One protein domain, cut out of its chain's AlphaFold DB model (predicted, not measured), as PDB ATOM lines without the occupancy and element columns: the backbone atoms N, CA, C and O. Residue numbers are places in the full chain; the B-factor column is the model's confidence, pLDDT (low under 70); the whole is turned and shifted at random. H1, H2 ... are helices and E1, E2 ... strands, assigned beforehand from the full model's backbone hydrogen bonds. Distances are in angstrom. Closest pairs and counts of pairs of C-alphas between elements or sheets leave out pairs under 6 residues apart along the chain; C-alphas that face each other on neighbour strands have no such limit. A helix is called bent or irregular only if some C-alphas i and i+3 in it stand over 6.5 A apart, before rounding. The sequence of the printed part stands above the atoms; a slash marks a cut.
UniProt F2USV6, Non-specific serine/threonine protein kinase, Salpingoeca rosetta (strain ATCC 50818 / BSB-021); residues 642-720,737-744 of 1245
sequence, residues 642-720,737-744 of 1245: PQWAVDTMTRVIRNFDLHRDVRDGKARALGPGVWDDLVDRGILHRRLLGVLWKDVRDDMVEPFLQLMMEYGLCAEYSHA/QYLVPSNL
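Overview. This is residues 642 to 720 and 737 to 744 of the 1245 residues of the protein "Non-specific serine/threonine protein kinase" of Salpingoeca rosetta (strain ATCC 50818 / BSB-021) (UniProt F2USV6). Toward one end of the domain a small ribbon of two antiparallel strands, E1 and E2, has H3 packed beside E1 and H4 following directly on E1, with the short H2 packed on H4; H1 and H5 lie at the other end, away from E1, their lines nearly at right angles to each other. Contacts between the helices are few, and a long stretch with no named element, residues 650 to 663, leads from H1 back to H2. The printed part has 87 residues, with the order H1 H2 H3 E1 H4 H5 E2, and its class is mostly helix. It is compact, with a radius of gyration of the C-alphas of 12.0 A, and rounded, spanning 32 by 32 by 25 A.

Arrangement. H1, residues 642 to 649, is close to but not clearly touching H5, residues 698 to 710; the closest C-alphas, those of Met 649 and Met 708, are 7.8 A apart, and the lines are about perpendicular at 87 degrees. H2, residues 664 to 667, touches H4, residues 686 to 692, with the C-alphas of Ala 667 and Val 691 closest at 6.1 A. H3, residues 674 to 681, has 5 pairs of C-alphas within 8 A of E1, residues 683 to 685, the closest being Asp 677 and Ile 683 at 5.1 A. H3 and H4 are close but not clearly touching, about perpendicular at 83 degrees, with the C-alphas of Val 674 and Leu 688 closest at 7.6 A. E1 and E2, residues 737 to 739, are antiparallel at 153 degrees, with N 684 and O 738 2.8 A apart and N 738 and O 684 2.9 A apart, both within hydrogen-bond range. Residues 715 to 716 pair antiparallel with residues 738 to 739 of E2. Every O i to N i+4 pair is within hydrogen-bond range in H1, against 3 of 4 in H3, 7 of 9 in H5 and 1 of 3 in H4, where 3 of 4 O i to N i+3 pairs are; H2 is too short for an O i to N i+4 pair.

Along the chain. H1 begins at C-alpha 642 (-72.400, -36.313, 123.891) and is 11.0 A long. H2 measures 5.0 A, H3 10.3 A, E1 6.5 A and H4 10.3 A. H5, 19.6 A long, is only just irregular, with C-alphas 699 and 702 6.7 A apart. E2, 6.9 A long, ends at C-alpha 739 (-77.647, -16.398, 135.250).

Size, cuts and confidence. The two C-alphas farthest apart, those of Gln 643 and Ala 720, are 36.6 A apart. Residues 721 to 736 are not printed, and C-alphas 720 and 737 are 11.7 A apart across the cut. The link from H1 to H2 is long, with 14 residues. The mean pLDDT of the printed part is 76.3, and residues 655 to 663, 672 and 718 to 720 are under 70.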
ATOM      1  N   PRO A 642     -72.699 -37.010 122.638       78.00
ATOM      2  CA  PRO A 642     -72.400 -36.313 123.891       78.00
ATOM      3  C   PRO A 642     -71.417 -35.142 123.717       78.00
ATOM      4  O   PRO A 642     -71.515 -34.147 124.428       78.00
ATOM      5  N   GLN A 643     -70.506 -35.225 122.733       74.75
ATOM      6  CA  GLN A 643     -69.618 -34.118 122.356       74.75
ATOM      7  C   GLN A 643     -70.421 -32.885 121.928       74.75
ATOM      8  O   GLN A 643     -70.136 -31.788 122.384       74.75
ATOM      9  N   TRP A 644     -71.444 -33.055 121.084       81.75
ATOM     10  CA  TRP A 644     -72.227 -31.928 120.571       81.75
ATOM     11  C   TRP A 644     -73.005 -31.203 121.679       81.75
ATOM     12  O   TRP A 644     -73.136 -29.981 121.623       81.75
ATOM     13  N   ALA A 645     -73.475 -31.919 122.707       81.19
ATOM     14  CA  ALA A 645     -74.095 -31.285 123.869       81.19
ATOM     15  C   ALA A 645     -73.088 -30.385 124.609       81.19
ATOM     16  O   ALA A 645     -73.371 -29.211 124.849       81.19
ATOM     17  N   VAL A 646     -71.880 -30.897 124.873       76.75
ATOM     18  CA  VAL A 646     -70.773 -30.127 125.468       76.75
ATOM     19  C   VAL A 646     -70.396 -28.927 124.593       76.75
ATOM     20  O   VAL A 646     -70.374 -27.800 125.086       76.75
ATOM     21  N   ASP A 647     -70.182 -29.130 123.291       76.06
ATOM     22  CA  ASP A 647     -69.869 -28.085 122.302       76.06
ATOM     23  C   ASP A 647     -70.972 -27.020 122.179       76.06
ATOM     24  O   ASP A 647     -70.721 -25.936 121.656       76.06
ATOM     25  N   THR A 648     -72.203 -27.321 122.602       81.00
ATOM     26  CA  THR A 648     -73.343 -26.392 122.578       81.00
ATOM     27  C   THR A 648     -73.427 -25.610 123.890       81.00
ATOM     28  O   THR A 648     -73.475 -24.378 123.864       81.00
ATOM     29  N   MET A 649     -73.341 -26.287 125.042       81.19
ATOM     30  CA  MET A 649     -73.333 -25.650 126.370       81.19
ATOM     31  C   MET A 649     -72.114 -24.725 126.562       81.19
ATOM     32  O   MET A 649     -72.244 -23.601 127.044       81.19
ATOM     33  N   THR A 650     -70.926 -25.139 126.112       77.31
ATOM     34  CA  THR A 650     -69.673 -24.360 126.239       77.31
ATOM     35  C   THR A 650     -69.632 -23.066 125.419       77.31
ATOM     36  O   THR A 650     -68.824 -22.187 125.708       77.31
ATOM     37  N   ARG A 651     -70.530 -22.868 124.443       79.31
ATOM     38  CA  ARG A 651     -70.662 -21.568 123.748       79.31
ATOM     39  C   ARG A 651     -71.263 -20.487 124.642       79.31
ATOM     40  O   ARG A 651     -71.007 -19.309 124.412       79.31
ATOM     41  N   VAL A 652     -72.055 -20.901 125.632       80.62
ATOM     42  CA  VAL A 652     -72.671 -20.055 126.664       80.62
ATOM     43  C   VAL A 652     -71.766 -19.968 127.896       80.62
ATOM     44  O   VAL A 652     -71.568 -18.882 128.439       80.62
ATOM     45  N   ILE A 653     -71.162 -21.089 128.304       76.19
ATOM     46  CA  ILE A 653     -70.226 -21.151 129.435       76.19
ATOM     47  C   ILE A 653     -68.825 -20.727 128.961       76.19
ATOM     48  O   ILE A 653     -67.978 -21.550 128.615       76.19
ATOM     49  N   ARG A 654     -68.595 -19.410 128.905       70.00
ATOM     50  CA  ARG A 654     -67.417 -18.770 128.290       70.00
ATOM     51  C   ARG A 654     -66.135 -18.870 129.111       70.00
ATOM     52  O   ARG A 654     -65.053 -18.720 128.547       70.00
ATOM     53  N   ASN A 655     -66.241 -19.116 130.415       57.28
ATOM     54  CA  ASN A 655     -65.168 -18.934 131.407       57.28
ATOM     55  C   ASN A 655     -64.109 -20.063 131.433       57.28
ATOM     56  O   ASN A 655     -63.637 -20.494 132.487       57.28
ATOM     57  N   PHE A 656     -63.794 -20.571 130.244       53.50
ATOM     58  CA  PHE A 656     -62.940 -21.721 129.964       53.50
ATOM     59  C   PHE A 656     -62.029 -21.497 128.733       53.50
ATOM     60  O   PHE A 656     -61.296 -22.405 128.347       53.50
ATOM     61  N   ASP A 657     -62.140 -20.343 128.055       50.38
ATOM     62  CA  ASP A 657     -61.463 -19.999 126.785       50.38
ATOM     63  C   ASP A 657     -61.663 -20.989 125.614       50.38
ATOM     64  O   ASP A 657     -60.991 -20.886 124.586       50.38
ATOM     65  N   LEU A 658     -62.603 -21.942 125.725       48.56
ATOM     66  CA  LEU A 658     -62.592 -23.149 124.887       48.56
ATOM     67  C   LEU A 658     -62.643 -22.847 123.389       48.56
ATOM     68  O   LEU A 658     -61.870 -23.418 122.614       48.56
ATOM     69  N   HIS A 659     -63.515 -21.915 123.004       50.50
ATOM     70  CA  HIS A 659     -63.712 -21.498 121.625       50.50
ATOM     71  C   HIS A 659     -63.922 -19.981 121.532       50.50
ATOM     72  O   HIS A 659     -64.925 -19.449 122.008       50.50
ATOM     73  N   ARG A 660     -63.021 -19.288 120.824       51.03
ATOM     74  CA  ARG A 660     -63.389 -18.060 120.103       51.03
ATOM     75  C   ARG A 660     -64.210 -18.484 118.889       51.03
ATOM     76  O   ARG A 660     -63.638 -18.942 117.900       51.03
ATOM     77  N   ASP A 661     -65.532 -18.398 118.978       59.22
ATOM     78  CA  ASP A 661     -66.410 -18.759 117.866       59.22
ATOM     79  C   ASP A 661     -66.409 -17.624 116.823       59.22
ATOM     80  O   ASP A 661     -66.385 -16.437 117.151       59.22
ATOM     81  N   VAL A 662     -66.505 -17.974 115.540       55.97
ATOM     82  CA  VAL A 662     -66.788 -17.029 114.445       55.97
ATOM     83  C   VAL A 662     -68.119 -16.289 114.693       55.97
ATOM     84  O   VAL A 662     -68.330 -15.178 114.201       55.97
ATOM     85  N   ARG A 663     -69.014 -16.880 115.496       65.81
ATOM     86  CA  ARG A 663     -70.254 -16.267 115.991       65.81
ATOM     87  C   ARG A 663     -70.032 -15.120 116.982       65.81
ATOM     88  O   ARG A 663     -70.901 -14.252 117.030       65.81
ATOM     89  N   ASP A 664     -68.908 -15.045 117.702       71.44
ATOM     90  CA  ASP A 664     -68.650 -14.009 118.725       71.44
ATOM     91  C   ASP A 664     -68.793 -12.585 118.140       71.44
ATOM     92  O   ASP A 664     -69.375 -11.693 118.758       71.44
ATOM     93  N   GLY A 665     -68.339 -12.377 116.897       71.12
ATOM     94  CA  GLY A 665     -68.478 -11.097 116.188       71.12
ATOM     95  C   GLY A 665     -69.918 -10.739 115.792       71.12
ATOM     96  O   GLY A 665     -70.234  -9.563 115.649       71.12
ATOM     97  N   LYS A 666     -70.805 -11.733 115.645       75.50
ATOM     98  CA  LYS A 666     -72.247 -11.526 115.406       75.50
ATOM     99  C   LYS A 666     -73.013 -11.356 116.715       75.50
ATOM    100  O   LYS A 666     -73.955 -10.578 116.765       75.50
ATOM    101  N   ALA A 667     -72.580 -12.041 117.769       77.44
ATOM    102  CA  ALA A 667     -73.142 -11.932 119.107       77.44
ATOM    103  C   ALA A 667     -72.964 -10.507 119.672       77.44
ATOM    104  O   ALA A 667     -73.931  -9.899 120.122       77.44
ATOM    105  N   ARG A 668     -71.771  -9.918 119.508       77.31
ATOM    106  CA  ARG A 668     -71.483  -8.500 119.825       77.31
ATOM    107  C   ARG A 668     -72.266  -7.484 118.985       77.31
ATOM    108  O   ARG A 668     -72.364  -6.327 119.375       77.31
ATOM    109  N   ALA A 669     -72.818  -7.889 117.842       77.38
ATOM    110  CA  ALA A 669     -73.602  -7.015 116.968       77.38
ATOM    111  C   ALA A 669     -75.104  -6.972 117.323       77.38
ATOM    112  O   ALA A 669     -75.850  -6.241 116.678       77.38
ATOM    113  N   LEU A 670     -75.560  -7.735 118.329       75.25
ATOM    114  CA  LEU A 670     -76.966  -7.752 118.764       75.25
ATOM    115  C   LEU A 670     -77.381  -6.513 119.577       75.25
ATOM    116  O   LEU A 670     -78.571  -6.219 119.669       75.25
ATOM    117  N   GLY A 671     -76.421  -5.799 120.166       71.12
ATOM    118  CA  GLY A 671     -76.644  -4.576 120.936       71.12
ATOM    119  C   GLY A 671     -75.486  -4.288 121.899       71.12
ATOM    120  O   GLY A 671     -74.773  -5.221 122.274       71.12
ATOM    121  N   PRO A 672     -75.280  -3.022 122.308       67.50
ATOM    122  CA  PRO A 672     -74.280  -2.678 123.319       67.50
ATOM    123  C   PRO A 672     -74.615  -3.355 124.657       67.50
ATOM    124  O   PRO A 672     -75.786  -3.435 125.027       67.50
ATOM    125  N   GLY A 673     -73.606  -3.853 125.376       70.12
ATOM    126  CA  GLY A 673     -73.767  -4.491 126.688       70.12
ATOM    127  C   GLY A 673     -74.252  -5.945 126.660       70.12
ATOM    128  O   GLY A 673     -73.838  -6.719 127.507       70.12
ATOM    129  N   VAL A 674     -75.043  -6.381 125.671       80.56
ATOM    130  CA  VAL A 674     -75.657  -7.735 125.655       80.56
ATOM    131  C   VAL A 674     -74.624  -8.875 125.645       80.56
ATOM    132  O   VAL A 674     -74.874  -9.951 126.186       80.56
ATOM    133  N   TRP A 675     -73.468  -8.658 125.012       80.81
ATOM    134  CA  TRP A 675     -72.343  -9.601 125.048       80.81
ATOM    135  C   TRP A 675     -71.543  -9.494 126.351       80.81
ATOM    136  O   TRP A 675     -71.103 -10.503 126.898       80.81
ATOM    137  N   ASP A 676     -71.358  -8.267 126.823       79.62
ATOM    138  CA  ASP A 676     -70.497  -7.929 127.952       79.62
ATOM    139  C   ASP A 676     -71.159  -8.373 129.272       79.62
ATOM    140  O   ASP A 676     -70.503  -8.940 130.135       79.62
ATOM    141  N   ASP A 677     -72.490  -8.298 129.365       79.94
ATOM    142  CA  ASP A 677     -73.310  -8.913 130.413       79.94
ATOM    143  C   ASP A 677     -73.033 -10.420 130.570       79.94
ATOM    144  O   ASP A 677     -72.879 -10.897 131.694       79.94
ATOM    145  N   LEU A 678     -72.910 -11.184 129.475       81.62
ATOM    146  CA  LEU A 678     -72.641 -12.631 129.543       81.62
ATOM    147  C   LEU A 678     -71.215 -12.944 130.025       81.62
ATOM    148  O   LEU A 678     -70.995 -14.005 130.615       81.62
ATOM    149  N   VAL A 679     -70.255 -12.062 129.741       77.25
ATOM    150  CA  VAL A 679     -68.822 -12.281 130.002       77.25
ATOM    151  C   VAL A 679     -68.388 -11.706 131.351       77.25
ATOM    152  O   VAL A 679     -67.687 -12.389 132.089       77.25
ATOM    153  N   ASP A 680     -68.847 -10.505 131.698       74.25
ATOM    154  CA  ASP A 680     -68.425  -9.761 132.891       74.25
ATOM    155  C   ASP A 680     -69.405  -9.925 134.068       74.25
ATOM    156  O   ASP A 680     -68.989  -9.885 135.228       74.25
ATOM    157  N   ARG A 681     -70.707 -10.127 133.793       75.00
ATOM    158  CA  ARG A 681     -71.760 -10.356 134.814       75.00
ATOM    159  C   ARG A 681     -72.324 -11.781 134.825       75.00
ATOM    160  O   ARG A 681     -73.063 -12.134 135.739       75.00
ATOM    161  N   GLY A 682     -72.014 -12.600 133.821       80.44
ATOM    162  CA  GLY A 682     -72.601 -13.930 133.641       80.44
ATOM    163  C   GLY A 682     -74.090 -13.946 133.266       80.44
ATOM    164  O   GLY A 682     -74.724 -14.984 133.428       80.44
ATOM    165  N   ILE A 683     -74.667 -12.843 132.781       83.88
ATOM    166  CA  ILE A 683     -76.097 -12.735 132.442       83.88
ATOM    167  C   ILE A 683     -76.326 -13.085 130.962       83.88
ATOM    168  O   ILE A 683     -75.878 -12.396 130.046       83.88
ATOM    169  N   LEU A 684     -77.055 -14.172 130.721       86.50
ATOM    170  CA  LEU A 684     -77.421 -14.689 129.406       86.50
ATOM    171  C   LEU A 684     -78.806 -14.183 128.989       86.50
ATOM    172  O   LEU A 684     -79.824 -14.647 129.492       86.50
ATOM    173  N   HIS A 685     -78.862 -13.285 128.007       84.81
ATOM    174  CA  HIS A 685     -80.123 -12.837 127.401       84.81
ATOM    175  C   HIS A 685     -80.654 -13.871 126.387       84.81
ATOM    176  O   HIS A 685     -79.907 -14.300 125.505       84.81
ATOM    177  N   ARG A 686     -81.955 -14.210 126.407       83.81
ATOM    178  CA  ARG A 686     -82.592 -15.203 125.498       83.81
ATOM    179  C   ARG A 686     -82.354 -14.937 124.002       83.81
ATOM    180  O   ARG A 686     -82.294 -15.876 123.205       83.81
ATOM    181  N   ARG A 687     -82.163 -13.667 123.620       83.56
ATOM    182  CA  ARG A 687     -81.828 -13.213 122.253       83.56
ATOM    183  C   ARG A 687     -80.432 -13.656 121.786       83.56
ATOM    184  O   ARG A 687     -80.229 -13.886 120.598       83.56
ATOM    185  N   LEU A 688     -79.483 -13.805 122.711       84.94
ATOM    186  CA  LEU A 688     -78.092 -14.183 122.434       84.94
ATOM    187  C   LEU A 688     -77.978 -15.649 121.975       84.94
ATOM    188  O   LEU A 688     -77.158 -15.980 121.113       84.94
ATOM    189  N   LEU A 689     -78.873 -16.512 122.472       86.06
ATOM    190  CA  LEU A 689     -78.988 -17.914 122.058       86.06
ATOM    191  C   LEU A 689     -79.352 -18.066 120.575       86.06
ATOM    192  O   LEU A 689     -78.804 -18.941 119.914       86.06
ATOM    193  N   GLY A 690     -80.152 -17.155 120.004       80.56
ATOM    194  CA  GLY A 690     -80.462 -17.143 118.565       80.56
ATOM    195  C   GLY A 690     -79.237 -16.953 117.649       80.56
ATOM    196  O   GLY A 690     -79.311 -17.204 116.445       80.56
ATOM    197  N   VAL A 691     -78.089 -16.544 118.206       83.19
ATOM    198  CA  VAL A 691     -76.794 -16.523 117.511       83.19
ATOM    199  C   VAL A 691     -75.904 -17.684 117.962       83.19
ATOM    200  O   VAL A 691     -75.402 -18.420 117.109       83.19
ATOM    201  N   LEU A 692     -75.716 -17.888 119.271       82.81
ATOM    202  CA  LEU A 692     -74.817 -18.925 119.809       82.81
ATOM    203  C   LEU A 692     -75.270 -20.355 119.463       82.81
ATOM    204  O   LEU A 692     -74.440 -21.208 119.142       82.81
ATOM    205  N   TRP A 693     -76.579 -20.601 119.462       87.38
ATOM    206  CA  TRP A 693     -77.226 -21.898 119.236       87.38
ATOM    207  C   TRP A 693     -78.029 -21.942 117.924       87.38
ATOM    208  O   TRP A 693     -78.965 -22.715 117.801       87.38
ATOM    209  N   LYS A 694     -77.653 -21.160 116.900       81.94
ATOM    210  CA  LYS A 694     -78.328 -21.123 115.578       81.94
ATOM    211  C   LYS A 694     -78.461 -22.489 114.846       81.94
ATOM    212  O   LYS A 694     -79.199 -22.618 113.874       81.94
ATOM    213  N   ASP A 695     -77.685 -23.480 115.257       78.56
ATOM    214  CA  ASP A 695     -77.636 -24.872 114.788       78.56
ATOM    215  C   ASP A 695     -78.382 -25.857 115.714       78.56
ATOM    216  O   ASP A 695     -78.461 -27.046 115.411       78.56
ATOM    217  N   VAL A 696     -78.947 -25.364 116.817       82.69
ATOM    218  CA  VAL A 696     -80.011 -26.014 117.592       82.69
ATOM    219  C   VAL A 696     -81.349 -25.575 116.981       82.69
ATOM    220  O   VAL A 696     -81.461 -24.468 116.455       82.69
ATOM    221  N   ARG A 697     -82.369 -26.438 117.009       80.50
ATOM    222  CA  ARG A 697     -83.730 -26.064 116.586       80.50
ATOM    223  C   ARG A 697     -84.365 -25.138 117.628       80.50
ATOM    224  O   ARG A 697     -84.118 -25.321 118.817       80.50
ATOM    225  N   ASP A 698     -85.224 -24.207 117.213       81.00
ATOM    226  CA  ASP A 698     -85.871 -23.264 118.140       81.00
ATOM    227  C   ASP A 698     -86.731 -23.960 119.216       81.00
ATOM    228  O   ASP A 698     -86.754 -23.509 120.361       81.00
ATOM    229  N   ASP A 699     -87.360 -25.092 118.880       81.12
ATOM    230  CA  ASP A 699     -88.129 -25.939 119.808       81.12
ATOM    231  C   ASP A 699     -87.262 -26.727 120.807       81.12
ATOM    232  O   ASP A 699     -87.747 -27.131 121.859       81.12
ATOM    233  N   MET A 700     -85.967 -26.880 120.526       82.12
ATOM    234  CA  MET A 700     -84.989 -27.519 121.411       82.12
ATOM    235  C   MET A 700     -84.288 -26.551 122.368       82.12
ATOM    236  O   MET A 700     -83.607 -27.006 123.284       82.12
ATOM    237  N   VAL A 701     -84.419 -25.231 122.184       87.50
ATOM    238  CA  VAL A 701     -83.713 -24.255 123.033       87.50
ATOM    239  C   VAL A 701     -84.200 -24.318 124.482       87.50
ATOM    240  O   VAL A 701     -83.375 -24.271 125.390       87.50
ATOM    241  N   GLU A 702     -85.509 -24.463 124.705       86.25
ATOM    242  CA  GLU A 702     -86.079 -24.465 126.057       86.25
ATOM    243  C   GLU A 702     -85.829 -25.783 126.816       86.25
ATOM    244  O   GLU A 702     -85.295 -25.713 127.923       86.25
ATOM    245  N   PRO A 703     -86.056 -26.986 126.239       86.50
ATOM    246  CA  PRO A 703     -85.657 -28.244 126.880       86.50
ATOM    247  C   PRO A 703     -84.156 -28.313 127.199       86.50
ATOM    248  O   PRO A 703     -83.752 -28.829 128.241       86.50
ATOM    249  N   PHE A 704     -83.302 -27.742 126.340       86.81
ATOM    250  CA  PHE A 704     -81.855 -27.721 126.568       86.81
ATOM    251  C   PHE A 704     -81.430 -26.697 127.637       86.81
ATOM    252  O   PHE A 704     -80.463 -26.944 128.359       86.81
ATOM    253  N   LEU A 705     -82.167 -25.590 127.807       87.25
ATOM    254  CA  LEU A 705     -82.025 -24.698 128.965       87.25
ATOM    255  C   LEU A 705     -82.473 -25.386 130.258       87.25
ATOM    256  O   LEU A 705     -81.751 -25.320 131.247       87.25
ATOM    257  N   GLN A 706     -83.599 -26.102 130.249       84.12
ATOM    258  CA  GLN A 706     -84.066 -26.864 131.413       84.12
ATOM    259  C   GLN A 706     -83.064 -27.958 131.808       84.12
ATOM    260  O   GLN A 706     -82.728 -28.074 132.985       84.12
ATOM    261  N   LEU A 707     -82.463 -28.659 130.838       84.56
ATOM    262  CA  LEU A 707     -81.340 -29.573 131.078       84.56
ATOM    263  C   LEU A 707     -80.120 -28.861 131.695       84.56
ATOM    264  O   LEU A 707     -79.476 -29.405 132.592       84.56
ATOM    265  N   MET A 708     -79.789 -27.642 131.253       83.69
ATOM    266  CA  MET A 708     -78.714 -26.849 131.864       83.69
ATOM    267  C   MET A 708     -79.055 -26.378 133.291       83.69
ATOM    268  O   MET A 708     -78.150 -26.315 134.125       83.69
ATOM    269  N   MET A 709     -80.323 -26.089 133.596       80.19
ATOM    270  CA  MET A 709     -80.775 -25.686 134.935       80.19
ATOM    271  C   MET A 709     -80.809 -26.864 135.915       80.19
ATOM    272  O   MET A 709     -80.224 -26.765 136.993       80.19
ATOM    273  N   GLU A 710     -81.361 -28.011 135.511       76.50
ATOM    274  CA  GLU A 710     -81.340 -29.266 136.285       76.50
ATOM    275  C   GLU A 710     -79.903 -29.685 136.643       76.50
ATOM    276  O   GLU A 710     -79.621 -30.205 137.724       76.50
ATOM    277  N   TYR A 711     -78.946 -29.397 135.755       74.25
ATOM    278  CA  TYR A 711     -77.538 -29.682 136.004       74.25
ATOM    279  C   TYR A 711     -76.783 -28.600 136.800       74.25
ATOM    280  O   TYR A 711     -75.630 -28.843 137.178       74.25
ATOM    281  N   GLY A 712     -77.408 -27.457 137.109       73.50
ATOM    282  CA  GLY A 712     -76.818 -26.350 137.876       73.50
ATOM    283  C   GLY A 712     -75.872 -25.444 137.082       73.50
ATOM    284  O   GLY A 712     -75.004 -24.791 137.669       73.50
ATOM    285  N   LEU A 713     -75.993 -25.446 135.749       79.38
ATOM    286  CA  LEU A 713     -75.104 -24.737 134.816       79.38
ATOM    287  C   LEU A 713     -75.571 -23.301 134.551       79.38
ATOM    288  O   LEU A 713     -74.760 -22.401 134.322       79.38
ATOM    289  N   CYS A 714     -76.883 -23.100 134.602       81.69
ATOM    290  CA  CYS A 714     -77.537 -21.802 134.631       81.69
ATOM    291  C   CYS A 714     -78.732 -21.836 135.595       81.69
ATOM    292  O   CYS A 714     -79.095 -22.895 136.101       81.69
ATOM    293  N   ALA A 715     -79.333 -20.680 135.842       78.62
ATOM    294  CA  ALA A 715     -80.587 -20.513 136.573       78.62
ATOM    295  C   ALA A 715     -81.393 -19.380 135.927       78.62
ATOM    296  O   ALA A 715     -80.803 -18.514 135.277       78.62
ATOM    297  N   GLU A 716     -82.711 -19.337 136.110       76.94
ATOM    298  CA  GLU A 716     -83.497 -18.168 135.695       76.94
ATOM    299  C   GLU A 716     -83.049 -16.910 136.455       76.94
ATOM    300  O   GLU A 716     -82.704 -16.969 137.639       76.94
ATOM    301  N   TYR A 717     -83.040 -15.759 135.779       75.00
ATOM    302  CA  TYR A 717     -82.651 -14.479 136.368       75.00
ATOM    303  C   TYR A 717     -83.612 -13.371 135.940       75.00
ATOM    304  O   TYR A 717     -83.546 -12.856 134.828       75.00
ATOM    305  N   SER A 718     -84.511 -12.984 136.838       64.25
ATOM    306  CA  SER A 718     -85.424 -11.860 136.648       64.25
ATOM    307  C   SER A 718     -84.804 -10.562 137.157       64.25
ATOM    308  O   SER A 718     -84.436 -10.442 138.326       64.25
ATOM    309  N   HIS A 719     -84.738  -9.551 136.291       54.84
ATOM    310  CA  HIS A 719     -84.290  -8.216 136.677       54.84
ATOM    311  C   HIS A 719     -85.308  -7.556 137.622       54.84
ATOM    312  O   HIS A 719     -86.508  -7.535 137.329       54.84
ATOM    313  N   ALA A 720     -84.834  -6.950 138.717       45.41
ATOM    314  CA  ALA A 720     -85.654  -6.166 139.645       45.41
ATOM    315  C   ALA A 720     -86.182  -4.889 138.956       45.41
ATOM    316  O   ALA A 720     -85.583  -3.815 139.024       45.41
ATOM    317  N   GLN A 737     -83.918 -13.642 130.848       82.06
ATOM    318  CA  GLN A 737     -82.508 -13.682 131.204       82.06
ATOM    319  C   GLN A 737     -82.249 -14.885 132.111       82.06
ATOM    320  O   GLN A 737     -83.106 -15.303 132.889       82.06
ATOM    321  N   TYR A 738     -81.039 -15.422 132.014       85.69
ATOM    322  CA  TYR A 738     -80.576 -16.547 132.815       85.69
ATOM    323  C   TYR A 738     -79.211 -16.188 133.398       85.69
ATOM    324  O   TYR A 738     -78.353 -15.651 132.697       85.69
ATOM    325  N   LEU A 739     -78.979 -16.487 134.670       85.06
ATOM    326  CA  LEU A 739     -77.647 -16.398 135.250       85.06
ATOM    327  C   LEU A 739     -76.856 -17.636 134.824       85.06
ATOM    328  O   LEU A 739     -77.345 -18.755 134.947       85.06
ATOM    329  N   VAL A 740     -75.618 -17.447 134.378       83.69
ATOM    330  CA  VAL A 740     -74.617 -18.496 134.150       83.69
ATOM    331  C   VAL A 740     -73.535 -18.304 135.217       83.69
ATOM    332  O   VAL A 740     -72.552 -17.600 134.968       83.69
ATOM    333  N   PRO A 741     -73.680 -18.880 136.431       78.19
ATOM    334  CA  PRO A 741     -72.776 -18.594 137.550       78.19
ATOM    335  C   PRO A 741     -71.311 -18.913 137.235       78.19
ATOM    336  O   PRO A 741     -70.388 -18.278 137.742       78.19
ATOM    337  N   SER A 742     -71.091 -19.881 136.346       74.81
ATOM    338  CA  SER A 742     -69.780 -20.279 135.846       74.81
ATOM    339  C   SER A 742     -69.034 -19.156 135.117       74.81
ATOM    340  O   SER A 742     -67.803 -19.198 135.117       74.81
ATOM    341  N   ASN A 743     -69.734 -18.158 134.559       78.00
ATOM    342  CA  ASN A 743     -69.166 -16.974 133.895       78.00
ATOM    343  C   ASN A 743     -68.866 -15.805 134.845       78.00
ATOM    344  O   ASN A 743     -68.200 -14.864 134.435       78.00
ATOM    345  N   LEU A 744     -69.305 -15.857 136.106       78.50
ATOM    346  CA  LEU A 744     -69.064 -14.773 137.060       78.50
ATOM    347  C   LEU A 744     -67.560 -14.506 137.293       78.50
ATOM    348  O   LEU A 744     -66.749 -15.442 137.236       78.50
TER     349      LEU A 744